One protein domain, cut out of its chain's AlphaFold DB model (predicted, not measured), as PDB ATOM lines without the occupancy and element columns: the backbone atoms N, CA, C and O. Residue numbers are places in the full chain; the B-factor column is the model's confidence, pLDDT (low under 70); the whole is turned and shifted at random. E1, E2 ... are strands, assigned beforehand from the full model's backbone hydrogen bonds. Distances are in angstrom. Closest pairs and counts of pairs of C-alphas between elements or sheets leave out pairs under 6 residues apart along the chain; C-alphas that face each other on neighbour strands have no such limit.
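Overview. This is residues 8 to 38, 45 to 60 and 87 to 229 of the 235 residues of an uncharacterized protein of Coniochaeta ligniaria NRRL 30616 (UniProt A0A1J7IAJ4). Little regular structure: one strongly twisted, branched sheet of nine strands stands amid long loops, of which residues 102 to 128 and 190 to 215 extend toward one end. The 190 printed residues hold no named helix and strands E1 to E9, 64 residues, all strand, neighbours antiparallel. The whole is compact, radius of gyration of the C-alphas 17.6 A, spanning 56 by 39 by 31 A.

Arrangement. E1, residues 9 to 14, and E2, residues 20 to 26, form a hairpin, N 10 to O 24 2.9 A. On one side of E4, residues 88 to 101, lie E2, N 98 to O 23 2.9 A, and E3, residues 50 to 54, N 91 to O 51 2.9 A. E9, residues 224 to 227, neighbours E3, N 52 to O 226 2.9 A. A meander, each strand the antiparallel neighbour of the one before, runs from E4 through E5, residues 129 to 139, E6, residues 145 to 152, and E7, residues 185 to 189, to E8, residues 216 to 219; N 92 to O 137 is 2.9 A, N 136 to O 149 2.8 A, N 150 to O 186 2.9 A, N 187 to O 216 2.7 A.

Along the chain. E1 begins at C-alpha 9 (147.409, 115.226, 113.379); E9 ends at C-alpha 227 (125.558, 124.142, 125.436). E4, 34.1 A, bends by 76 degrees at residue 92.

Size, cuts and confidence. The printed part has two cuts: across the first, with 6 residues not printed, C-alphas 38 and 45 are 8.6 A apart, and across the second, with 26 residues not printed, C-alphas 60 and 87 are 17.9 A apart. Links E4 to E5, E6 to E7 and E7 to E8 are long. Model pLDDT is under 70 in 63 printed residues, among them 105 to 126.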
ATOM      1  N   VAL A   8     148.799 118.719 116.212       75.94
ATOM      2  CA  VAL A   8     148.861 117.257 116.296       75.94
ATOM      3  C   VAL A   8     147.855 116.714 115.284       75.94
ATOM      4  O   VAL A   8     146.671 117.027 115.383       75.94
ATOM      5  N   VAL A   9     148.307 115.917 114.313       78.50
ATOM      6  CA  VAL A   9     147.409 115.226 113.379       78.50
ATOM      7  C   VAL A   9     147.474 113.723 113.613       78.50
ATOM      8  O   VAL A   9     148.535 113.165 113.873       78.50
ATOM      9  N   LEU A  10     146.333 113.044 113.551       79.94
ATOM     10  CA  LEU A  10     146.246 111.604 113.784       79.94
ATOM     11  C   LEU A  10     145.620 110.921 112.565       79.94
ATOM     12  O   LEU A  10     144.556 111.353 112.125       79.94
ATOM     13  N   PRO A  11     146.225 109.859 112.009       77.00
ATOM     14  CA  PRO A  11     145.586 109.064 110.964       77.00
ATOM     15  C   PRO A  11     144.206 108.577 111.418       77.00
ATOM     16  O   PRO A  11     144.066 108.112 112.546       77.00
ATOM     17  N   PHE A  12     143.200 108.681 110.549       77.31
ATOM     18  CA  PHE A  12     141.799 108.451 110.929       77.31
ATOM     19  C   PHE A  12     141.076 107.403 110.066       77.31
ATOM     20  O   PHE A  12     139.965 106.997 110.387       77.31
ATOM     21  N   GLY A  13     141.708 106.918 108.995       80.25
ATOM     22  CA  GLY A  13     141.224 105.795 108.180       80.25
ATOM     23  C   GLY A  13     141.062 106.139 106.701       80.25
ATOM     24  O   GLY A  13     141.435 107.224 106.261       80.25
ATOM     25  N   THR A  14     140.513 105.218 105.913       79.88
ATOM     26  CA  THR A  14     140.225 105.445 104.483       79.88
ATOM     27  C   THR A  14     138.752 105.282 104.173       79.88
ATOM     28  O   THR A  14     138.021 104.601 104.891       79.88
ATOM     29  N   ASP A  15     138.301 105.851 103.060       81.06
ATOM     30  CA  ASP A  15     136.990 105.494 102.533       81.06
ATOM     31  C   ASP A  15     136.981 104.034 102.006       81.06
ATOM     32  O   ASP A  15     138.045 103.436 101.808       81.06
ATOM     33  N   PRO A  16     135.796 103.442 101.742       75.19
ATOM     34  CA  PRO A  16     135.678 102.082 101.212       75.19
ATOM     35  C   PRO A  16     136.450 101.809  99.917       75.19
ATOM     36  O   PRO A  16     136.792 100.660  99.651       75.19
ATOM     37  N   THR A  17     136.681 102.834  99.096       76.00
ATOM     38  CA  THR A  17     137.397 102.708  97.821       76.00
ATOM     39  C   THR A  17     138.903 102.928  97.958       76.00
ATOM     40  O   THR A  17     139.641 102.641  97.017       76.00
ATOM     41  N   GLY A  18     139.368 103.425  99.110       74.75
ATOM     42  CA  GLY A  18     140.764 103.801  99.343       74.75
ATOM     43  C   GLY A  18     141.209 105.069  98.607       74.75
ATOM     44  O   GLY A  18     142.395 105.385  98.612       74.75
ATOM     45  N   ARG A  19     140.286 105.799  97.967       82.00
ATOM     46  CA  ARG A  19     140.571 107.048  97.252       82.00
ATOM     47  C   ARG A  19     140.860 108.199  98.211       82.00
ATOM     48  O   ARG A  19     141.740 109.010  97.932       82.00
ATOM     49  N   TYR A  20     140.124 108.281  99.307       84.12
ATOM     50  CA  TYR A  20     140.268 109.321 100.309       84.12
ATOM     51  C   TYR A  20     140.945 108.757 101.547       84.12
ATOM     52  O   TYR A  20     140.468 107.792 102.153       84.12
ATOM     53  N   LEU A  21     142.048 109.395 101.925       84.56
ATOM     54  CA  LEU A  21     142.674 109.200 103.226       84.56
ATOM     55  C   LEU A  21     142.087 110.238 104.178       84.56
ATOM     56  O   LEU A  21     141.933 111.392 103.791       84.56
ATOM     57  N   TYR A  22     141.784 109.839 105.406       85.50
ATOM     58  CA  TYR A  22     141.286 110.723 106.451       85.50
ATOM     59  C   TYR A  22     142.300 110.858 107.577       85.50
ATOM     60  O   TYR A  22     142.952 109.884 107.976       85.50
ATOM     61  N   ARG A  23     142.378 112.063 108.139       86.06
ATOM     62  CA  ARG A  23     143.103 112.340 109.380       86.06
ATOM     63  C   ARG A  23     142.289 113.266 110.283       86.06
ATOM     64  O   ARG A  23     141.431 114.008 109.821       86.06
ATOM     65  N   LEU A  24     142.569 113.200 111.574       87.44
ATOM     66  CA  LEU A  24     142.070 114.108 112.592       87.44
ATOM     67  C   LEU A  24     143.105 115.211 112.798       87.44
ATOM     68  O   LEU A  24     144.203 114.918 113.266       87.44
ATOM     69  N   ALA A  25     142.750 116.454 112.491       87.94
ATOM     70  CA  ALA A  25     143.495 117.628 112.925       87.94
ATOM     71  C   ALA A  25     143.027 118.020 114.327       87.94
ATOM     72  O   ALA A  25     141.901 118.484 114.498       87.94
ATOM     73  N   VAL A  26     143.856 117.757 115.343       85.88
ATOM     74  CA  VAL A  26     143.477 117.943 116.749       85.88
ATOM     75  C   VAL A  26     143.347 119.428 117.054       85.88
ATOM     76  O   VAL A  26     144.337 120.151 117.144       85.88
ATOM     77  N   GLU A  27     142.109 119.852 117.272       82.56
ATOM     78  CA  GLU A  27     141.753 121.221 117.607       82.56
ATOM     79  C   GLU A  27     140.402 121.229 118.327       82.56
ATOM     80  O   GLU A  27     139.357 120.873 117.783       82.56
ATOM     81  N   ALA A  28     140.400 121.612 119.600       68.38
ATOM     82  CA  ALA A  28     139.139 121.827 120.293       68.38
ATOM     83  C   ALA A  28     138.467 123.101 119.743       68.38
ATOM     84  O   ALA A  28     139.160 124.011 119.303       68.38
ATOM     85  N   PHE A  29     137.135 123.197 119.857       72.75
ATOM     86  CA  PHE A  29     136.326 124.400 119.561       72.75
ATOM     87  C   PHE A  29     135.875 124.603 118.103       72.75
ATOM     88  O   PHE A  29     135.450 125.702 117.745       72.75
ATOM     89  N   GLY A  30     135.879 123.544 117.292       74.25
ATOM     90  CA  GLY A  30     135.364 123.592 115.926       74.25
ATOM     91  C   GLY A  30     133.846 123.763 115.814       74.25
ATOM     92  O   GLY A  30     133.388 124.541 114.991       74.25
ATOM     93  N   LEU A  31     133.044 123.124 116.667       82.50
ATOM     94  CA  LEU A  31     131.580 123.220 116.623       82.50
ATOM     95  C   LEU A  31     131.041 124.386 117.452       82.50
ATOM     96  O   LEU A  31     131.517 124.660 118.560       82.50
ATOM     97  N   ARG A  32     129.968 125.011 116.949       81.75
ATOM     98  CA  ARG A  32     129.192 126.038 117.658       81.75
ATOM     99  C   ARG A  32     127.760 125.585 117.959       81.75
ATOM    100  O   ARG A  32     127.155 124.901 117.132       81.75
ATOM    101  N   PRO A  33     127.194 125.990 119.111       79.25
ATOM    102  CA  PRO A  33     125.775 125.799 119.374       79.25
ATOM    103  C   PRO A  33     124.929 126.638 118.404       79.25
ATOM    104  O   PRO A  33     125.363 127.701 117.954       79.25
ATOM    105  N   HIS A  34     123.714 126.180 118.102       77.38
ATOM    106  CA  HIS A  34     122.816 126.875 117.166       77.38
ATOM    107  C   HIS A  34     122.289 128.190 117.748       77.38
ATOM    108  O   HIS A  34     122.158 129.186 117.033       77.38
ATOM    109  N   ALA A  35     122.039 128.212 119.057       69.75
ATOM    110  CA  ALA A  35     121.711 129.413 119.805       69.75
ATOM    111  C   ALA A  35     122.954 129.938 120.540       69.75
ATOM    112  O   ALA A  35     123.504 129.289 121.426       69.75
ATOM    113  N   ALA A  36     123.380 131.156 120.194       57.25
ATOM    114  CA  ALA A  36     124.469 131.859 120.882       57.25
ATOM    115  C   ALA A  36     124.038 132.467 122.230       57.25
ATOM    116  O   ALA A  36     124.877 132.927 123.006       57.25
ATOM    117  N   GLY A  37     122.731 132.506 122.502       56.16
ATOM    118  CA  GLY A  37     122.204 132.961 123.779       56.16
ATOM    119  C   GLY A  37     122.498 131.924 124.850       56.16
ATOM    120  O   GLY A  37     121.862 130.875 124.885       56.16
ATOM    121  N   THR A  38     123.431 132.229 125.751       50.78
ATOM    122  CA  THR A  38     123.426 131.582 127.060       50.78
ATOM    123  C   THR A  38     122.094 131.932 127.703       50.78
ATOM    124  O   THR A  38     121.765 133.104 127.902       50.78
ATOM    125  N   VAL A  45     128.301 126.789 133.208       56.94
ATOM    126  CA  VAL A  45     128.485 126.424 131.796       56.94
ATOM    127  C   VAL A  45     129.801 125.652 131.659       56.94
ATOM    128  O   VAL A  45     130.840 126.088 132.172       56.94
ATOM    129  N   LEU A  46     129.759 124.476 131.027       61.78
ATOM    130  CA  LEU A  46     130.974 123.717 130.734       61.78
ATOM    131  C   LEU A  46     131.851 124.474 129.719       61.78
ATOM    132  O   LEU A  46     131.347 125.321 128.980       61.78
ATOM    133  N   PRO A  47     133.170 124.206 129.668       66.00
ATOM    134  CA  PRO A  47     134.012 124.748 128.604       66.00
ATOM    135  C   PRO A  47     133.405 124.446 127.227       66.00
ATOM    136  O   PRO A  47     132.831 123.379 127.039       66.00
ATOM    137  N   SER A  48     133.566 125.344 126.252       67.50
ATOM    138  CA  SER A  48     132.944 125.255 124.914       67.50
ATOM    139  C   SER A  48     133.302 123.997 124.112       67.50
ATOM    140  O   SER A  48     132.643 123.685 123.124       67.50
ATOM    141  N   CYS A  49     134.325 123.251 124.535       67.25
ATOM    142  CA  CYS A  49     134.648 121.939 123.987       67.25
ATOM    143  C   CYS A  49     133.646 120.843 124.389       67.25
ATOM    144  O   CYS A  49     133.672 119.782 123.770       67.25
ATOM    145  N   PHE A  50     132.766 121.095 125.365       74.81
ATOM    146  CA  PHE A  50     131.657 120.224 125.743       74.81
ATOM    147  C   PHE A  50     130.337 120.753 125.183       74.81
ATOM    148  O   PHE A  50     129.857 121.814 125.583       74.81
ATOM    149  N   LEU A  51     129.740 119.987 124.275       79.69
ATOM    150  CA  LEU A  51     128.451 120.287 123.652       79.69
ATOM    151  C   LEU A  51     127.518 119.082 123.766       79.69
ATOM    152  O   LEU A  51     127.946 117.978 124.108       79.69
ATOM    153  N   GLY A  52     126.236 119.318 123.508       77.50
ATOM    154  CA  GLY A  52     125.211 118.286 123.468       77.50
ATOM    155  C   GLY A  52     124.491 118.256 122.125       77.50
ATOM    156  O   GLY A  52     124.360 119.292 121.475       77.50
ATOM    157  N   LEU A  53     124.012 117.073 121.737       74.62
ATOM    158  CA  LEU A  53     122.980 116.910 120.711       74.62
ATOM    159  C   LEU A  53     121.618 116.782 121.382       74.62
ATOM    160  O   LEU A  53     121.476 115.956 122.280       74.62
ATOM    161  N   GLY A  54     120.646 117.599 120.972       66.38
ATOM    162  CA  GLY A  54     119.261 117.502 121.435       66.38
ATOM    163  C   GLY A  54     118.351 116.908 120.362       66.38
ATOM    164  O   GLY A  54     118.098 117.564 119.358       66.38
ATOM    165  N   ASP A  55     117.793 115.715 120.586       53.16
ATOM    166  CA  ASP A  55     117.001 115.009 119.560       53.16
ATOM    167  C   ASP A  55     115.583 115.602 119.360       53.16
ATOM    168  O   ASP A  55     114.877 115.214 118.432       53.16
ATOM    169  N   HIS A  56     115.140 116.528 120.227       46.75
ATOM    170  CA  HIS A  56     113.793 117.140 120.196       46.75
ATOM    171  C   HIS A  56     113.792 118.656 120.040       46.75
ATOM    172  O   HIS A  56     112.743 119.284 120.203       46.75
ATOM    173  N   VAL A  57     114.936 119.263 119.720       40.50
ATOM    174  CA  VAL A  57     114.945 120.682 119.371       40.50
ATOM    175  C   VAL A  57     115.002 120.808 117.860       40.50
ATOM    176  O   VAL A  57     116.012 120.529 117.218       40.50
ATOM    177  N   TYR A  58     113.860 121.180 117.282       37.66
ATOM    178  CA  TYR A  58     113.763 121.489 115.863       37.66
ATOM    179  C   TYR A  58     114.779 122.582 115.515       37.66
ATOM    180  O   TYR A  58     114.811 123.599 116.217       37.66
ATOM    181  N   PRO A  59     115.554 122.439 114.424       36.62
ATOM    182  CA  PRO A  59     116.479 123.473 113.997       36.62
ATOM    183  C   PRO A  59     115.721 124.787 113.820       36.62
ATOM    184  O   PRO A  59     114.887 124.930 112.918       36.62
ATOM    185  N   THR A  60     115.994 125.778 114.668       39.31
ATOM    186  CA  THR A  60     115.444 127.122 114.485       39.31
ATOM    187  C   THR A  60     116.108 127.728 113.250       39.31
ATOM    188  O   THR A  60     117.190 128.305 113.316       39.31
ATOM    189  N   ASN A  87     116.627 112.157 125.610       61.12
ATOM    190  CA  ASN A  87     116.804 112.156 124.159       61.12
ATOM    191  C   ASN A  87     117.828 113.232 123.744       61.12
ATOM    192  O   ASN A  87     117.476 114.333 123.309       61.12
ATOM    193  N   GLY A  88     119.097 112.912 123.992       68.31
ATOM    194  CA  GLY A  88     120.274 113.699 123.651       68.31
ATOM    195  C   GLY A  88     121.541 113.132 124.300       68.31
ATOM    196  O   GLY A  88     121.470 112.297 125.204       68.31
ATOM    197  N   TRP A  89     122.726 113.548 123.851       82.06
ATOM    198  CA  TRP A  89     123.998 113.108 124.451       82.06
ATOM    199  C   TRP A  89     125.061 114.198 124.454       82.06
ATOM    200  O   TRP A  89     125.084 115.067 123.588       82.06
ATOM    201  N   VAL A  90     125.951 114.125 125.446       84.25
ATOM    202  CA  VAL A  90     127.060 115.061 125.663       84.25
ATOM    203  C   VAL A  90     128.329 114.527 125.018       84.25
ATOM    204  O   VAL A  90     128.583 113.318 125.016       84.25
ATOM    205  N   PHE A  91     129.160 115.426 124.505       87.94
ATOM    206  CA  PHE A  91     130.419 115.062 123.888       87.94
ATOM    207  C   PHE A  91     131.515 116.086 124.085       87.94
ATOM    208  O   PHE A  91     131.259 117.251 124.375       87.94
ATOM    209  N   PHE A  92     132.743 115.622 123.880       88.75
ATOM    210  CA  PHE A  92     133.941 116.437 123.842       88.75
ATOM    211  C   PHE A  92     134.486 116.517 122.416       88.75
ATOM    212  O   PHE A  92     134.647 115.495 121.749       88.75
ATOM    213  N   GLN A  93     134.771 117.729 121.953       91.12
ATOM    214  CA  GLN A  93     135.344 117.968 120.630       91.12
ATOM    215  C   GLN A  93     136.827 117.597 120.592       91.12
ATOM    216  O   GLN A  93     137.601 118.061 121.425       91.12
ATOM    217  N   LEU A  94     137.218 116.787 119.608       90.19
ATOM    218  CA  LEU A  94     138.600 116.343 119.426       90.19
ATOM    219  C   LEU A  94     139.338 117.146 118.351       90.19
ATOM    220  O   LEU A  94     140.533 117.390 118.505       90.19
ATOM    221  N   GLY A  95     138.657 117.523 117.268       90.88
ATOM    222  CA  GLY A  95     139.302 118.152 116.116       90.88
ATOM    223  C   GLY A  95     138.507 118.061 114.828       90.88
ATOM    224  O   GLY A  95     137.439 117.452 114.794       90.88
ATOM    225  N   TYR A  96     139.042 118.639 113.761       91.50
ATOM    226  CA  TYR A  96     138.454 118.556 112.430       91.50
ATOM    227  C   TYR A  96     138.832 117.247 111.746       91.50
ATOM    228  O   TYR A  96     139.945 116.735 111.896       91.50
ATOM    229  N   LEU A  97     137.895 116.701 110.979       91.44
ATOM    230  CA  LEU A  97     138.186 115.633 110.041       91.44
ATOM    231  C   LEU A  97     138.669 116.261 108.734       91.44
ATOM    232  O   LEU A  97     137.921 116.988 108.076       91.44
ATOM    233  N   GLU A  98     139.891 115.935 108.341       90.75
ATOM    234  CA  GLU A  98     140.481 116.332 107.067       90.75
ATOM    235  C   GLU A  98     140.568 115.133 106.125       90.75
ATOM    236  O   GLU A  98     140.687 113.982 106.564       90.75
ATOM    237  N   ALA A  99     140.527 115.403 104.824       89.25
ATOM    238  CA  ALA A  99     140.667 114.398 103.789       89.25
ATOM    239  C   ALA A  99     141.710 114.790 102.743       89.25
ATOM    240  O   ALA A  99     141.889 115.961 102.418       89.25
ATOM    241  N   LEU A 100     142.346 113.769 102.180       86.25
ATOM    242  CA  LEU A 100     143.237 113.877 101.034       86.25
ATOM    243  C   LEU A 100     142.697 113.011  99.894       86.25
ATOM    244  O   LEU A 100     142.508 111.804 100.072       86.25
ATOM    245  N   ASP A 101     142.459 113.607  98.723       85.69
ATOM    246  CA  ASP A 101     142.103 112.868  97.504       85.69
ATOM    247  C   ASP A 101     143.372 112.309  96.847       85.69
ATOM    248  O   ASP A 101     144.019 112.974  96.034       85.69
ATOM    249  N   SER A 102     143.694 111.051  97.156       73.94
ATOM    250  CA  SER A 102     144.901 110.373  96.660       73.94
ATOM    251  C   SER A 102     144.973 110.264  95.131       73.94
ATOM    252  O   SER A 102     146.040 109.993  94.582       73.94
ATOM    253  N   SER A 103     143.860 110.487  94.419       72.12
ATOM    254  CA  SER A 103     143.843 110.516  92.952       72.12
ATOM    255  C   SER A 103     144.364 111.828  92.357       72.12
ATOM    256  O   SER A 103     144.806 111.844  91.207       72.12
ATOM    257  N   LYS A 104     144.303 112.926  93.122       70.62
ATOM    258  CA  LYS A 104     144.774 114.263  92.726       70.62
ATOM    259  C   LYS A 104     146.193 114.532  93.202       70.62
ATOM    260  O   LYS A 104     146.919 115.291  92.565       70.62
ATOM    261  N   THR A 105     146.577 113.877  94.286       61.31
ATOM    262  CA  THR A 105     147.948 113.778  94.748       61.31
ATOM    263  C   THR A 105     148.823 113.125  93.670       61.31
ATOM    264  O   THR A 105     148.626 111.949  93.341       61.31
ATOM    265  N   PRO A 106     149.827 113.822  93.107       53.56
ATOM    266  CA  PRO A 106     150.891 113.124  92.408       53.56
ATOM    267  C   PRO A 106     151.531 112.195  93.434       53.56
ATOM    268  O   PRO A 106     151.940 112.693  94.479       53.56
ATOM    269  N   LYS A 107     151.560 110.876  93.153       53.72
ATOM    270  CA  LYS A 107     152.145 109.840  94.030       53.72
ATOM    271  C   LYS A 107     153.286 110.462  94.831       53.72
ATOM    272  O   LYS A 107     154.159 111.043  94.169       53.72
ATOM    273  N   PRO A 108     153.267 110.378  96.178       47.41
ATOM    274  CA  PRO A 108     154.256 111.050  97.006       47.41
ATOM    275  C   PRO A 108     155.620 110.791  96.389       47.41
ATOM    276  O   PRO A 108     155.852 109.679  95.902       47.41
ATOM    277  N   GLN A 109     156.471 111.821  96.324       45.84
ATOM    278  CA  GLN A 109     157.861 111.689  95.891       45.84
ATOM    279  C   GLN A 109     158.568 110.716  96.845       45.84
ATOM    280  O   GLN A 109     159.326 111.115  97.724       45.84
ATOM    281  N   LEU A 110     158.295 109.423  96.668       44.28
ATOM    282  CA  LEU A 110     158.845 108.287  97.392       44.28
ATOM    283  C   LEU A 110     160.369 108.290  97.246       44.28
ATOM    284  O   LEU A 110     161.080 107.805  98.114       44.28
ATOM    285  N   ASP A 111     160.857 108.935  96.186       43.72
ATOM    286  CA  ASP A 111     162.261 109.159  95.865       43.72
ATOM    287  C   ASP A 111     163.005 110.059  96.872       43.72
ATOM    288  O   ASP A 111     164.234 110.125  96.830       43.72
ATOM    289  N   LYS A 112     162.302 110.781  97.761       42.59
ATOM    290  CA  LYS A 112     162.914 111.674  98.768       42.59
ATOM    291  C   LYS A 112     162.894 111.133 100.193       42.59
ATOM    292  O   LYS A 112     163.514 111.736 101.071       42.59
ATOM    293  N   LEU A 113     162.201 110.026 100.440       44.34
ATOM    294  CA  LEU A 113     162.188 109.399 101.754       44.34
ATOM    295  C   LEU A 113     163.398 108.467 101.889       44.34
ATOM    296  O   LEU A 113     163.830 107.868 100.902       44.34
ATOM    297  N   PRO A 114     163.990 108.338 103.092       46.56
ATOM    298  CA  PRO A 114     165.006 107.325 103.333       46.56
ATOM    299  C   PRO A 114     164.474 105.958 102.871       46.56
ATOM    300  O   PRO A 114     163.324 105.647 103.175       46.56
ATOM    301  N   PRO A 115     165.284 105.110 102.209       46.03
ATOM    302  CA  PRO A 115     164.840 103.874 101.540       46.03
ATOM    303  C   PRO A 115     164.228 102.795 102.461       46.03
ATOM    304  O   PRO A 115     163.956 101.680 102.021       46.03
ATOM    305  N   HIS A 116     164.029 103.104 103.743       46.06
ATOM    306  CA  HIS A 116     163.511 102.219 104.785       46.06
ATOM    307  C   HIS A 116     162.406 102.865 105.632       46.06
ATOM    308  O   HIS A 116     162.096 102.362 106.710       46.06
ATOM    309  N   ARG A 117     161.844 103.996 105.193       42.03
ATOM    310  CA  ARG A 117     160.726 104.641 105.876       42.03
ATOM    311  C   ARG A 117     159.686 105.054 104.853       42.03
ATOM    312  O   ARG A 117     159.923 105.953 104.054       42.03
ATOM    313  N   ASP A 118     158.533 104.416 104.917       46.31
ATOM    314  CA  ASP A 118     157.390 104.842 104.129       46.31
ATOM    315  C   ASP A 118     156.723 106.069 104.772       46.31
ATOM    316  O   ASP A 118     156.808 106.257 105.994       46.31
ATOM    317  N   PRO A 119     156.055 106.909 103.969       47.53
ATOM    318  CA  PRO A 119     155.403 108.102 104.477       47.53
ATOM    319  C   PRO A 119     154.187 107.733 105.328       47.53
ATOM    320  O   PRO A 119     153.270 107.054 104.869       47.53
ATOM    321  N   THR A 120     154.138 108.231 106.559       52.66
ATOM    322  CA  THR A 120     152.881 108.339 107.309       52.66
ATOM    323  C   THR A 120     152.055 109.512 106.758       52.66
ATOM    324  O   THR A 120     152.630 110.410 106.148       52.66
ATOM    325  N   PRO A 121     150.733 109.606 107.003       49.78
ATOM    326  CA  PRO A 121     149.951 110.814 106.690       49.78
ATOM    327  C   PRO A 121     150.530 112.110 107.289       49.78
ATOM    328  O   PRO A 121     150.242 113.203 106.813       49.78
ATOM    329  N   HIS A 122     151.362 111.971 108.325       51.25
ATOM    330  CA  HIS A 122     152.147 113.035 108.944       51.25
ATOM    331  C   HIS A 122     153.351 113.480 108.097       51.25
ATOM    332  O   HIS A 122     153.777 114.625 108.203       51.25
ATOM    333  N   ASP A 123     153.897 112.578 107.280       51.94
ATOM    334  CA  ASP A 123     155.022 112.806 106.366       51.94
ATOM    335  C   ASP A 123     154.553 113.302 104.978       51.94
ATOM    336  O   ASP A 123     155.376 113.606 104.114       51.94
ATOM    337  N   ILE A 124     153.235 113.384 104.755       61.47
ATOM    338  CA  ILE A 124     152.617 113.892 103.528       61.47
ATOM    339  C   ILE A 124     152.332 115.395 103.706       61.47
ATOM    340  O   ILE A 124     151.282 115.785 104.224       61.47
ATOM    341  N   GLU A 125     153.276 116.239 103.274       60.34
ATOM    342  CA  GLU A 125     153.123 117.704 103.154       60.34
ATOM    343  C   GLU A 125     152.227 118.079 101.955       60.34
ATOM    344  O   GLU A 125     152.649 118.777 101.034       60.34
ATOM    345  N   GLU A 126     151.000 117.567 101.923       66.88
ATOM    346  CA  GLU A 126     150.045 117.842 100.842       66.88
ATOM    347  C   GLU A 126     148.856 118.682 101.305       66.88
ATOM    348  O   GLU A 126     148.678 118.950 102.495       66.88
ATOM    349  N   ASP A 127     148.045 119.096 100.329       76.88
ATOM    350  CA  ASP A 127     146.846 119.909 100.498       76.88
ATOM    351  C   ASP A 127     145.703 119.071 101.102       76.88
ATOM    352  O   ASP A 127     144.743 118.699 100.429       76.88
ATOM    353  N   TRP A 128     145.829 118.721 102.383       85.19
ATOM    354  CA  TRP A 128     144.719 118.185 103.168       85.19
ATOM    355  C   TRP A 128     143.618 119.240 103.289       85.19
ATOM    356  O   TRP A 128     143.894 120.399 103.602       85.19
ATOM    357  N   GLU A 129     142.375 118.830 103.056       88.62
ATOM    358  CA  GLU A 129     141.216 119.720 103.073       88.62
ATOM    359  C   GLU A 129     140.263 119.337 104.210       88.62
ATOM    360  O   GLU A 129     139.979 118.155 104.433       88.62
ATOM    361  N   GLU A 130     139.725 120.331 104.918       89.00
ATOM    362  CA  GLU A 130     138.650 120.114 105.884       89.00
ATOM    363  C   GLU A 130     137.413 119.530 105.195       89.00
ATOM    364  O   GLU A 130     136.937 120.021 104.172       89.00
ATOM    365  N   THR A 131     136.847 118.484 105.793       90.25
ATOM    366  CA  THR A 131     135.682 117.785 105.226       90.25
ATOM    367  C   THR A 131     134.343 118.437 105.571       90.25
ATOM    368  O   THR A 131     133.305 117.984 105.091       90.25
ATOM    369  N   GLY A 132     134.340 119.454 106.439       90.50
ATOM    370  CA  GLY A 132     133.124 119.994 107.052       90.50
ATOM    371  C   GLY A 132     132.557 119.119 108.177       90.50
ATOM    372  O   GLY A 132     131.405 119.295 108.566       90.50
ATOM    373  N   PHE A 133     133.342 118.172 108.702       92.44
ATOM    374  CA  PHE A 133     132.999 117.378 109.881       92.44
ATOM    375  C   PHE A 133     133.991 117.611 111.018       92.44
ATOM    376  O   PHE A 133     135.199 117.713 110.805       92.44
ATOM    377  N   VAL A 134     133.476 117.603 112.244       92.56
ATOM    378  CA  VAL A 134     134.254 117.624 113.484       92.56
ATOM    379  C   VAL A 134     134.160 116.258 114.150       92.56
ATOM    380  O   VAL A 134     133.083 115.673 114.270       92.56
ATOM    381  N   VAL A 135     135.300 115.739 114.590       92.00
ATOM    382  CA  VAL A 135     135.408 114.502 115.355       92.00
ATOM    383  C   VAL A 135     135.147 114.793 116.829       92.00
ATOM    384  O   VAL A 135     135.731 115.705 117.420       92.00
ATOM    385  N   VAL A 136     134.292 113.982 117.445       92.19
ATOM    386  CA  VAL A 136     133.883 114.132 118.842       92.19
ATOM    387  C   VAL A 136     133.912 112.793 119.577       92.19
ATOM    388  O   VAL A 136     133.670 111.731 119.000       92.19
ATOM    389  N   ALA A 137     134.182 112.840 120.877       91.44
ATOM    390  CA  ALA A 137     134.039 111.714 121.787       91.44
ATOM    391  C   ALA A 137     132.724 111.860 122.557       91.44
ATOM    392  O   ALA A 137     132.567 112.813 123.321       91.44
ATOM    393  N   ARG A 138     131.786 110.922 122.385       89.62
ATOM    394  CA  ARG A 138     130.572 110.865 123.214       89.62
ATOM    395  C   ARG A 138     130.964 110.504 124.640       89.62
ATOM    396  O   ARG A 138     131.760 109.590 124.827       89.62
ATOM    397  N   ILE A 139     130.383 111.168 125.631       83.88
ATOM    398  CA  ILE A 139     130.668 110.939 127.050       83.88
ATOM    399  C   ILE A 139     129.375 110.512 127.747       83.88
ATOM    400  O   ILE A 139     128.327 111.124 127.547       83.88
ATOM    401  N   ASN A 140     129.435 109.437 128.534       80.00
ATOM    402  CA  ASN A 140     128.299 108.972 129.328       80.00
ATOM    403  C   ASN A 140     128.182 109.735 130.666       80.00
ATOM    404  O   ASN A 140     129.034 110.550 131.020       80.00
ATOM    405  N   SER A 141     127.130 109.458 131.438       74.19
ATOM    406  CA  SER A 141     126.887 110.088 132.747       74.19
ATOM    407  C   SER A 141     127.990 109.831 133.783       74.19
ATOM    408  O   SER A 141     128.147 110.613 134.719       74.19
ATOM    409  N   GLU A 142     128.775 108.769 133.608       77.44
ATOM    410  CA  GLU A 142     129.904 108.403 134.469       77.44
ATOM    411  C   GLU A 142     131.220 109.085 134.048       77.44
ATOM    412  O   GLU A 142     132.222 108.984 134.754       77.44
ATOM    413  N   GLY A 143     131.236 109.803 132.918       73.06
ATOM    414  CA  GLY A 143     132.421 110.480 132.386       73.06
ATOM    415  C   GLY A 143     133.299 109.616 131.474       73.06
ATOM    416  O   GLY A 143     134.384 110.051 131.089       73.06
ATOM    417  N   TYR A 144     132.849 108.417 131.104       80.94
ATOM    418  CA  TYR A 144     133.558 107.532 130.182       80.94
ATOM    419  C   TYR A 144     133.177 107.789 128.726       80.94
ATOM    420  O   TYR A 144     132.024 108.088 128.401       80.94
ATOM    421  N   THR A 145     134.149 107.608 127.830       85.06
ATOM    422  CA  THR A 145     133.917 107.676 126.387       85.06
ATOM    423  C   THR A 145     133.031 106.520 125.929       85.06
ATOM    424  O   THR A 145     133.327 105.355 126.185       85.06
ATOM    425  N   GLN A 146     131.969 106.840 125.195       85.75
ATOM    426  CA  GLN A 146     130.988 105.901 124.658       85.75
ATOM    427  C   GLN A 146     130.902 106.026 123.130       85.75
ATOM    428  O   GLN A 146     129.828 106.207 122.559       85.75
ATOM    429  N   GLY A 147     132.050 105.948 122.459       88.06
ATOM    430  CA  GLY A 147     132.143 106.045 121.005       88.06
ATOM    431  C   GLY A 147     132.800 107.324 120.505       88.06
ATOM    432  O   GLY A 147     132.756 108.378 121.143       88.06
ATOM    433  N   ILE A 148     133.389 107.204 119.319       90.31
ATOM    434  CA  ILE A 148     133.893 108.315 118.519       90.31
ATOM    435  C   ILE A 148     132.917 108.541 117.379       90.31
ATOM    436  O   ILE A 148     132.523 107.598 116.683       90.31
ATOM    437  N   TYR A 149     132.532 109.793 117.207       91.75
ATOM    438  CA  TYR A 149     131.553 110.229 116.231       91.75
ATOM    439  C   TYR A 149     132.151 111.333 115.368       91.75
ATOM    440  O   TYR A 149     133.061 112.046 115.787       91.75
ATOM    441  N   VAL A 150     131.618 111.473 114.165       91.75
ATOM    442  CA  VAL A 150     131.777 112.671 113.346       91.75
ATOM    443  C   VAL A 150     130.456 113.423 113.343       91.75
ATOM    444  O   VAL A 150     129.394 112.802 113.262       91.75
ATOM    445  N   VAL A 151     130.523 114.744 113.448       92.12
ATOM    446  CA  VAL A 151     129.366 115.644 113.455       92.12
ATOM    447  C   VAL A 151     129.584 116.708 112.390       92.12
ATOM    448  O   VAL A 151     130.669 117.278 112.303       92.12
ATOM    449  N   ALA A 152     128.576 116.949 111.557       91.50
ATOM    450  CA  ALA A 152     128.616 117.956 110.512       91.50
ATOM    451  C   ALA A 152     128.743 119.349 111.141       91.50
ATOM    452  O   ALA A 152     127.935 119.735 111.989       91.50
ATOM    453  N   ASP A 153     129.742 120.111 110.709       91.44
ATOM    454  CA  ASP A 153     129.873 121.505 111.098       91.44
ATOM    455  C   ASP A 153     128.943 122.361 110.242       91.44
ATOM    456  O   ASP A 153     129.167 122.603 109.055       91.44
ATOM    457  N   LEU A 154     127.858 122.817 110.860       89.44
ATOM    458  CA  LEU A 154     126.921 123.721 110.211       89.44
ATOM    459  C   LEU A 154     127.402 125.166 110.211       89.44
ATOM    460  O   LEU A 154     126.813 125.972 109.500       89.44
ATOM    461  N   PHE A 155     128.439 125.512 110.973       88.56
ATOM    462  CA  PHE A 155     128.980 126.864 111.094       88.56
ATOM    463  C   PHE A 155     130.507 126.870 110.880       88.56
ATOM    464  O   PHE A 155     131.235 127.340 111.768       88.56
ATOM    465  N   PRO A 156     130.990 126.400 109.713       86.31
ATOM    466  CA  PRO A 156     132.415 126.283 109.431       86.31
ATOM    467  C   PRO A 156     133.107 127.642 109.436       86.31
ATOM    468  O   PRO A 156     132.498 128.683 109.140       86.31
ATOM    469  N   GLU A 157     134.398 127.629 109.766       81.44
ATOM    470  CA  GLU A 157     135.246 128.809 109.639       81.44
ATOM    471  C   GLU A 157     135.389 129.215 108.179       81.44
ATOM    472  O   GLU A 157     135.550 128.392 107.281       81.44
ATOM    473  N   ILE A 158     135.307 130.520 107.928       77.69
ATOM    474  CA  ILE A 158     135.535 131.062 106.596       77.69
ATOM    475  C   ILE A 158     136.967 131.599 106.565       77.69
ATOM    476  O   ILE A 158     137.255 132.563 107.279       77.69
ATOM    477  N   PRO A 159     137.860 131.051 105.719       72.75
ATOM    478  CA  PRO A 159     139.249 131.484 105.668       72.75
ATOM    479  C   PRO A 159     139.386 133.001 105.499       72.75
ATOM    480  O   PRO A 159     138.792 133.612 104.605       72.75
ATOM    481  N   GLY A 160     140.180 133.618 106.377       74.25
ATOM    482  CA  GLY A 160     140.435 135.060 106.367       74.25
ATOM    483  C   GLY A 160     139.285 135.929 106.886       74.25
ATOM    484  O   GLY A 160     139.345 137.149 106.729       74.25
ATOM    485  N   LYS A 161     138.249 135.338 107.494       76.12
ATOM    486  CA  LYS A 161     137.156 136.067 108.145       76.12
ATOM    487  C   LYS A 161     136.939 135.541 109.557       76.12
ATOM    488  O   LYS A 161     136.872 134.341 109.767       76.12
ATOM    489  N   ASP A 162     136.708 136.451 110.495       73.62
ATOM    490  CA  ASP A 162     136.274 136.116 111.861       73.62
ATOM    491  C   ASP A 162     134.756 135.824 111.936       73.62
ATOM    492  O   ASP A 162     134.115 135.869 112.983       73.62
ATOM    493  N   GLU A 163     134.133 135.564 110.783       77.19
ATOM    494  CA  GLU A 163     132.706 135.294 110.665       77.19
ATOM    495  C   GLU A 163     132.482 133.830 110.301       77.19
ATOM    496  O   GLU A 163     133.021 133.334 109.311       77.19
ATOM    497  N   ARG A 164     131.590 133.176 111.044       82.88
ATOM    498  CA  ARG A 164     131.041 131.863 110.702       82.88
ATOM    499  C   ARG A 164     129.612 132.036 110.209       82.88
ATOM    500  O   ARG A 164     128.815 132.739 110.834       82.88
ATOM    501  N   LYS A 165     129.283 131.411 109.079       83.00
ATOM    502  CA  LYS A 165     127.938 131.453 108.489       83.00
ATOM    503  C   LYS A 165     127.360 130.057 108.442       83.00
ATOM    504  O   LYS A 165     128.067 129.114 108.109       83.00
ATOM    505  N   ARG A 166     126.064 129.956 108.743       85.31
ATOM    506  CA  ARG A 166     125.363 128.679 108.679       85.31
ATOM    507  C   ARG A 166     125.376 128.141 107.247       85.31
ATOM    508  O   ARG A 166     124.995 128.866 106.324       85.31
ATOM    509  N   VAL A 167     125.760 126.883 107.071       84.19
ATOM    510  CA  VAL A 167     125.558 126.146 105.820       84.19
ATOM    511  C   VAL A 167     124.067 125.842 105.692       84.19
ATOM    512  O   VAL A 167     123.462 125.268 106.592       84.19
ATOM    513  N   VAL A 168     123.459 126.260 104.583       79.19
ATOM    514  CA  VAL A 168     122.016 126.117 104.327       79.19
ATOM    515  C   VAL A 168     121.748 125.242 103.103       79.19
ATOM    516  O   VAL A 168     122.601 125.100 102.225       79.19
ATOM    517  N   GLY A 169     120.534 124.692 103.023       78.44
ATOM    518  CA  GLY A 169     120.106 123.840 101.912       78.44
ATOM    519  C   GLY A 169     120.729 122.448 101.985       78.44
ATOM    520  O   GLY A 169     120.861 121.886 103.067       78.44
ATOM    521  N   ASP A 170     121.124 121.893 100.839       78.00
ATOM    522  CA  ASP A 170     121.589 120.503 100.749       78.00
ATOM    523  C   ASP A 170     123.110 120.325 100.816       78.00
ATOM    524  O   ASP A 170     123.598 119.227 100.560       78.00
ATOM    525  N   ASN A 171     123.856 121.382 101.137       79.12
ATOM    526  CA  ASN A 171     125.321 121.394 101.063       79.12
ATOM    527  C   ASN A 171     126.025 120.937 102.350       79.12
ATOM    528  O   ASN A 171     127.239 120.775 102.345       79.12
ATOM    529  N   TRP A 172     125.295 120.752 103.449       87.06
ATOM    530  CA  TRP A 172     125.870 120.284 104.710       87.06
ATOM    531  C   TRP A 172     125.949 118.753 104.765       87.06
ATOM    532  O   TRP A 172     125.212 118.060 104.061       87.06
ATOM    533  N   GLY A 173     126.827 118.226 105.626       86.88
ATOM    534  CA  GLY A 173     126.852 116.807 105.995       86.88
ATOM    535  C   GLY A 173     127.161 115.836 104.853       86.88
ATOM    536  O   GLY A 173     126.792 114.665 104.947       86.88
ATOM    537  N   ARG A 174     127.799 116.299 103.772       89.19
ATOM    538  CA  ARG A 174     128.210 115.457 102.641       89.19
ATOM    539  C   ARG A 174     129.667 115.034 102.802       89.19
ATOM    540  O   ARG A 174     130.537 115.903 102.818       89.19
ATOM    541  N   PRO A 175     129.971 113.736 102.920       87.50
ATOM    542  CA  PRO A 175     131.353 113.301 103.016       87.50
ATOM    543  C   PRO A 175     132.052 113.368 101.641       87.50
ATOM    544  O   PRO A 175     131.408 113.126 100.621       87.50
ATOM    545  N   PRO A 176     133.382 113.579 101.582       85.69
ATOM    546  CA  PRO A 176     134.108 113.793 100.318       85.69
ATOM    547  C   PRO A 176     133.980 112.678  99.267       85.69
ATOM    548  O   PRO A 176     134.154 112.914  98.077       85.69
ATOM    549  N   HIS A 177     133.701 111.450  99.701       80.81
ATOM    550  CA  HIS A 177     133.650 110.256  98.852       80.81
ATOM    551  C   HIS A 177     132.229 109.887  98.387       80.81
ATOM    552  O   HIS A 177     132.050 108.822  97.795       80.81
ATOM    553  N   SER A 178     131.202 110.691  98.692       79.50
ATOM    554  CA  SER A 178     129.810 110.362  98.359       79.50
ATOM    555  C   SER A 178     128.967 111.622  98.170       79.50
ATOM    556  O   SER A 178     128.672 112.338  99.122       79.50
ATOM    557  N   ASP A 179     128.536 111.850  96.929       74.06
ATOM    558  CA  ASP A 179     127.704 113.000  96.551       74.06
ATOM    559  C   ASP A 179     126.217 112.813  96.901       74.06
ATOM    560  O   ASP A 179     125.451 113.778  96.935       74.06
ATOM    561  N   ASP A 180     125.809 111.565  97.132       77.56
ATOM    562  CA  ASP A 180     124.434 111.107  97.343       77.56
ATOM    563  C   ASP A 180     124.078 110.874  98.816       77.56
ATOM    564  O   ASP A 180     122.900 110.757  99.153       77.56
ATOM    565  N   LYS A 181     125.075 110.804  99.705       83.12
ATOM    566  CA  LYS A 181     124.854 110.571 101.135       83.12
ATOM    567  C   LYS A 181     124.979 111.867 101.908       83.12
ATOM    568  O   LYS A 181     125.905 112.647 101.706       83.12
ATOM    569  N   ARG A 182     124.071 112.036 102.864       88.56
ATOM    570  CA  ARG A 182     124.131 113.092 103.864       88.56
ATOM    571  C   ARG A 182     123.885 112.506 105.239       88.56
ATOM    572  O   ARG A 182     123.042 111.629 105.394       88.56
ATOM    573  N   PHE A 183     124.622 112.988 106.224       88.06
ATOM    574  CA  PHE A 183     124.316 112.739 107.623       88.06
ATOM    575  C   PHE A 183     124.816 113.896 108.473       88.06
ATOM    576  O   PHE A 183     125.823 114.534 108.169       88.06
ATOM    577  N   PHE A 184     124.092 114.162 109.547       87.12
ATOM    578  CA  PHE A 184     124.474 115.139 110.548       87.12
ATOM    579  C   PHE A 184     125.486 114.544 111.513       87.12
ATOM    580  O   PHE A 184     126.478 115.176 111.850       87.12
ATOM    581  N   CYS A 185     125.268 113.299 111.926       89.94
ATOM    582  CA  CYS A 185     126.146 112.609 112.852       89.94
ATOM    583  C   CYS A 185     126.287 111.141 112.454       89.94
ATOM    584  O   CYS A 185     125.325 110.530 111.988       89.94
ATOM    585  N   ALA A 186     127.475 110.571 112.643       88.94
ATOM    586  CA  ALA A 186     127.723 109.145 112.470       88.94
ATOM    587  C   ALA A 186     128.790 108.655 113.451       88.94
ATOM    588  O   ALA A 186     129.799 109.323 113.672       88.94
ATOM    589  N   ARG A 187     128.597 107.460 114.013       88.00
ATOM    590  CA  ARG A 187     129.634 106.765 114.778       88.00
ATOM    591  C   ARG A 187     130.687 106.209 113.832       88.00
ATOM    592  O   ARG A 187     130.349 105.539 112.862       88.00
ATOM    593  N   VAL A 188     131.952 106.415 114.173       86.44
ATOM    594  CA  VAL A 188     133.112 105.958 113.390       86.44
ATOM    595  C   VAL A 188     134.010 104.977 114.144       86.44
ATOM    596  O   VAL A 188     134.793 104.266 113.525       86.44
ATOM    597  N   GLY A 189     133.869 104.871 115.466       83.00
ATOM    598  CA  GLY A 189     134.610 103.904 116.282       83.00
ATOM    599  C   GLY A 189     134.055 103.794 117.700       83.00
ATOM    600  O   GLY A 189     133.209 104.598 118.101       83.00
ATOM    601  N   ARG A 190     134.506 102.800 118.480       80.56
ATOM    602  CA  ARG A 190     134.138 102.704 119.910       80.56
ATOM    603  C   ARG A 190     135.084 103.543 120.765       80.56
ATOM    604  O   ARG A 190     134.643 104.193 121.709       80.56
ATOM    605  N   CYS A 191     136.359 103.583 120.398       80.12
ATOM    606  CA  CYS A 191     137.363 104.471 120.962       80.12
ATOM    607  C   CYS A 191     138.340 104.952 119.876       80.12
ATOM    608  O   CYS A 191     138.390 104.383 118.789       80.12
ATOM    609  N   LEU A 192     139.139 105.987 120.166       75.31
ATOM    610  CA  LEU A 192     140.205 106.435 119.250       75.31
ATOM    611  C   LEU A 192     141.231 105.325 118.982       75.31
ATOM    612  O   LEU A 192     141.802 105.258 117.902       75.31
ATOM    613  N   GLY A 193     141.419 104.430 119.957       69.94
ATOM    614  CA  GLY A 193     142.260 103.240 119.843       69.94
ATOM    615  C   GLY A 193     141.823 102.253 118.755       69.94
ATOM    616  O   GLY A 193     142.641 101.467 118.299       69.94
ATOM    617  N   ASP A 194     140.562 102.299 118.320       67.00
ATOM    618  CA  ASP A 194     140.055 101.428 117.252       67.00
ATOM    619  C   ASP A 194     140.271 102.031 115.856       67.00
ATOM    620  O   ASP A 194     140.111 101.344 114.852       67.00
ATOM    621  N   ILE A 195     140.589 103.327 115.781       68.88
ATOM    622  CA  ILE A 195     140.686 104.093 114.536       68.88
ATOM    623  C   ILE A 195     142.168 104.208 114.168       68.88
ATOM    624  O   ILE A 195     142.794 105.240 114.395       68.88
ATOM    625  N   TRP A 196     142.776 103.105 113.720       56.78
ATOM    626  CA  TRP A 196     144.221 103.030 113.451       56.78
ATOM    627  C   TRP A 196     144.513 102.767 111.971       56.78
ATOM    628  O   TRP A 196     143.911 101.901 111.343       56.78
ATOM    629  N   PHE A 197     145.489 103.474 111.407       50.28
ATOM    630  CA  PHE A 197     146.127 103.073 110.152       50.28
ATOM    631  C   PHE A 197     147.208 102.031 110.455       50.28
ATOM    632  O   PHE A 197     148.048 102.262 111.325       50.28
ATOM    633  N   LEU A 198     147.207 100.906 109.737       36.88
ATOM    634  CA  LEU A 198     148.357 100.001 109.710       36.88
ATOM    635  C   LEU A 198     149.605 100.686 109.166       36.88
ATOM    636  O   LEU A 198     149.517 101.626 108.372       36.88
ATOM    637  N   ASP A 199     150.752 100.121 109.544       37.50
ATOM    638  CA  ASP A 199     152.026 100.419 108.915       37.50
ATOM    639  C   ASP A 199     152.043 100.070 107.420       37.50
ATOM    640  O   ASP A 199     151.177  99.414 106.836       37.50
ATOM    641  N   SER A 200     153.075 100.590 106.797       43.12
ATOM    642  CA  SER A 200     153.268 100.771 105.377       43.12
ATOM    643  C   SER A 200     153.824  99.566 104.619       43.12
ATOM    644  O   SER A 200     154.087  99.664 103.422       43.12
ATOM    645  N   THR A 201     153.960  98.402 105.253       37.97
ATOM    646  CA  THR A 201     154.450  97.202 104.553       37.97
ATOM    647  C   THR A 201     153.420  96.581 103.608       37.97
ATOM    648  O   THR A 201     153.749  95.650 102.870       37.97
ATOM    649  N   GLY A 202     152.155  97.022 103.643       36.72
ATOM    650  CA  GLY A 202     151.060  96.335 102.947       36.72
ATOM    651  C   GLY A 202     150.862  94.887 103.424       36.72
ATOM    652  O   GLY A 202     150.022  94.169 102.882       36.72
ATOM    653  N   TYR A 203     151.610  94.462 104.447       30.47
ATOM    654  CA  TYR A 203     151.396  93.226 105.157       30.47
ATOM    655  C   TYR A 203     150.468  93.522 106.324       30.47
ATOM    656  O   TYR A 203     150.822  94.149 107.319       30.47
ATOM    657  N   VAL A 204     149.269  92.964 106.213       38.00
ATOM    658  CA  VAL A 204     148.584  92.390 107.361       38.00
ATOM    659  C   VAL A 204     149.604  91.438 108.001       38.00
ATOM    660  O   VAL A 204     149.779  90.312 107.538       38.00
ATOM    661  N   SER A 205     150.340  91.880 109.027       33.53
ATOM    662  CA  SER A 205     150.806  90.915 110.026       33.53
ATOM    663  C   SER A 205     149.537  90.216 110.473       33.53
ATOM    664  O   SER A 205     148.612  90.916 110.855       33.53
ATOM    665  N   ASP A 206     149.432  88.911 110.239       35.19
ATOM    666  CA  ASP A 206     148.262  88.054 110.478       35.19
ATOM    667  C   ASP A 206     147.275  88.670 111.512       35.19
ATOM    668  O   ASP A 206     147.439  88.492 112.718       35.19
ATOM    669  N   GLY A 207     146.328  89.516 111.052       38.66
ATOM    670  CA  GLY A 207     145.475  90.367 111.911       38.66
ATOM    671  C   GLY A 207     145.554  91.912 111.800       38.66
ATOM    672  O   GLY A 207     144.824  92.585 112.519       38.66
ATOM    673  N   GLY A 208     146.376  92.514 110.940       35.38
ATOM    674  CA  GLY A 208     146.431  93.966 110.746       35.38
ATOM    675  C   GLY A 208     145.225  94.550 109.990       35.38
ATOM    676  O   GLY A 208     144.921  94.117 108.881       35.38
ATOM    677  N   TYR A 209     144.579  95.592 110.529       40.72
ATOM    678  CA  TYR A 209     143.403  96.252 109.937       40.72
ATOM    679  C   TYR A 209     143.750  97.557 109.193       40.72
ATOM    680  O   TYR A 209     144.073  98.560 109.823       40.72
ATOM    681  N   GLN A 210     143.615  97.601 107.858       50.78
ATOM    682  CA  GLN A 210     143.335  98.885 107.201       50.78
ATOM    683  C   GLN A 210     142.000  99.365 107.771       50.78
ATOM    684  O   GLN A 210     140.962  98.770 107.472       50.78
ATOM    685  N   THR A 211     142.016 100.371 108.647       61.34
ATOM    686  CA  THR A 211     140.767 100.837 109.249       61.34
ATOM    687  C   THR A 211     140.004 101.652 108.223       61.34
ATOM    688  O   THR A 211     140.235 102.844 108.013       61.34
ATOM    689  N   GLN A 212     139.088 100.967 107.551       69.38
ATOM    690  CA  GLN A 212     138.036 101.596 106.784       69.38
ATOM    691  C   GLN A 212     137.217 102.474 107.732       69.38
ATOM    692  O   GLN A 212     136.704 102.004 108.750       69.38
ATOM    693  N   LEU A 213     137.071 103.745 107.380       73.62
ATOM    694  CA  LEU A 213     136.200 104.660 108.091       73.62
ATOM    695  C   LEU A 213     134.750 104.300 107.752       73.62
ATOM    696  O   LEU A 213     134.251 104.568 106.656       73.62
ATOM    697  N   VAL A 214     134.085 103.626 108.689       77.19
ATOM    698  CA  VAL A 214     132.695 103.190 108.537       77.19
ATOM    699  C   VAL A 214     131.775 104.175 109.240       77.19
ATOM    700  O   VAL A 214     131.828 104.339 110.453       77.19
ATOM    701  N   TRP A 215     130.872 104.777 108.475       82.06
ATOM    702  CA  TRP A 215     129.812 105.646 108.988       82.06
ATOM    703  C   TRP A 215     128.655 104.799 109.544       82.06
ATOM    704  O   TRP A 215     127.727 104.446 108.811       82.06
ATOM    705  N   ALA A 216     128.720 104.426 110.819       75.50
ATOM    706  CA  ALA A 216     127.672 103.680 111.516       75.50
ATOM    707  C   ALA A 216     126.701 104.625 112.249       75.50
ATOM    708  O   ALA A 216     127.044 105.769 112.513       75.50
ATOM    709  N   GLU A 217     125.501 104.146 112.607       79.81
ATOM    710  CA  GLU A 217     124.530 104.900 113.435       79.81
ATOM    711  C   GLU A 217     124.295 106.336 112.933       79.81
ATOM    712  O   GLU A 217     124.509 107.313 113.651       79.81
ATOM    713  N   LYS A 218     123.919 106.458 111.657       82.12
ATOM    714  CA  LYS A 218     123.736 107.757 111.014       82.12
ATOM    715  C   LYS A 218     122.459 108.430 111.495       82.12
ATOM    716  O   LYS A 218     121.394 107.818 111.480       82.12
ATOM    717  N   MET A 219     122.577 109.706 111.822       82.25
ATOM    718  CA  MET A 219     121.454 110.628 111.930       82.25
ATOM    719  C   MET A 219     121.422 111.449 110.646       82.25
ATOM    720  O   MET A 219     122.371 112.178 110.365       82.25
ATOM    721  N   GLU A 220     120.389 111.267 109.826       82.62
ATOM    722  CA  GLU A 220     120.279 111.917 108.508       82.62
ATOM    723  C   GLU A 220     119.646 113.310 108.585       82.62
ATOM    724  O   GLU A 220     119.878 114.146 107.707       82.62
ATOM    725  N   ASP A 221     118.899 113.563 109.658       78.62
ATOM    726  CA  ASP A 221     118.280 114.845 109.955       78.62
ATOM    727  C   ASP A 221     119.239 115.772 110.705       78.62
ATOM    728  O   ASP A 221     120.113 115.333 111.455       78.62
ATOM    729  N   GLU A 222     119.069 117.074 110.485       76.12
ATOM    730  CA  GLU A 222     119.773 118.112 111.229       76.12
ATOM    731  C   GLU A 222     119.345 118.091 112.701       76.12
ATOM    732  O   GLU A 222     118.149 118.088 113.001       76.12
ATOM    733  N   VAL A 223     120.321 118.128 113.609       74.00
ATOM    734  CA  VAL A 223     120.091 118.128 115.058       74.00
ATOM    735  C   VAL A 223     120.669 119.399 115.669       74.00
ATOM    736  O   VAL A 223     121.725 119.883 115.255       74.00
ATOM    737  N   GLU A 224     119.994 119.939 116.682       79.00
ATOM    738  CA  GLU A 224     120.500 121.111 117.379       79.00
ATOM    739  C   GLU A 224     121.700 120.761 118.274       79.00
ATOM    740  O   GLU A 224     121.655 119.869 119.127       79.00
ATOM    741  N   LEU A 225     122.772 121.529 118.093       79.56
ATOM    742  CA  LEU A 225     123.897 121.613 119.016       79.56
ATOM    743  C   LEU A 225     123.583 122.619 120.120       79.56
ATOM    744  O   LEU A 225     123.368 123.802 119.834       79.56
ATOM    745  N   VAL A 226     123.636 122.162 121.367       74.56
ATOM    746  CA  VAL A 226     123.345 122.964 122.562       74.56
ATOM    747  C   VAL A 226     124.542 123.014 123.511       74.56
ATOM    748  O   VAL A 226     125.384 122.111 123.536       74.56
ATOM    749  N   LEU A 227     124.622 124.079 124.312       74.00
ATOM    750  CA  LEU A 227     125.558 124.142 125.436       74.00
ATOM    751  C   LEU A 227     125.072 123.224 126.558       74.00
ATOM    752  O   LEU A 227     123.889 123.212 126.893       74.00
ATOM    753  N   VAL A 228     125.997 122.478 127.153       65.88
ATOM    754  CA  VAL A 228     125.680 121.552 128.244       65.88
ATOM    755  C   VAL A 228     125.873 122.246 129.587       65.88
ATOM    756  O   VAL A 228     126.934 122.808 129.872       65.88
ATOM    757  N   GLU A 229     124.855 122.149 130.440       61.69
ATOM    758  CA  GLU A 229     124.890 122.612 131.825       61.69
ATOM    759  C   GLU A 229     124.977 121.411 132.771       61.69
ATOM    760  O   GLU A 229     124.232 120.438 132.642       61.69
TER     761      GLU A 229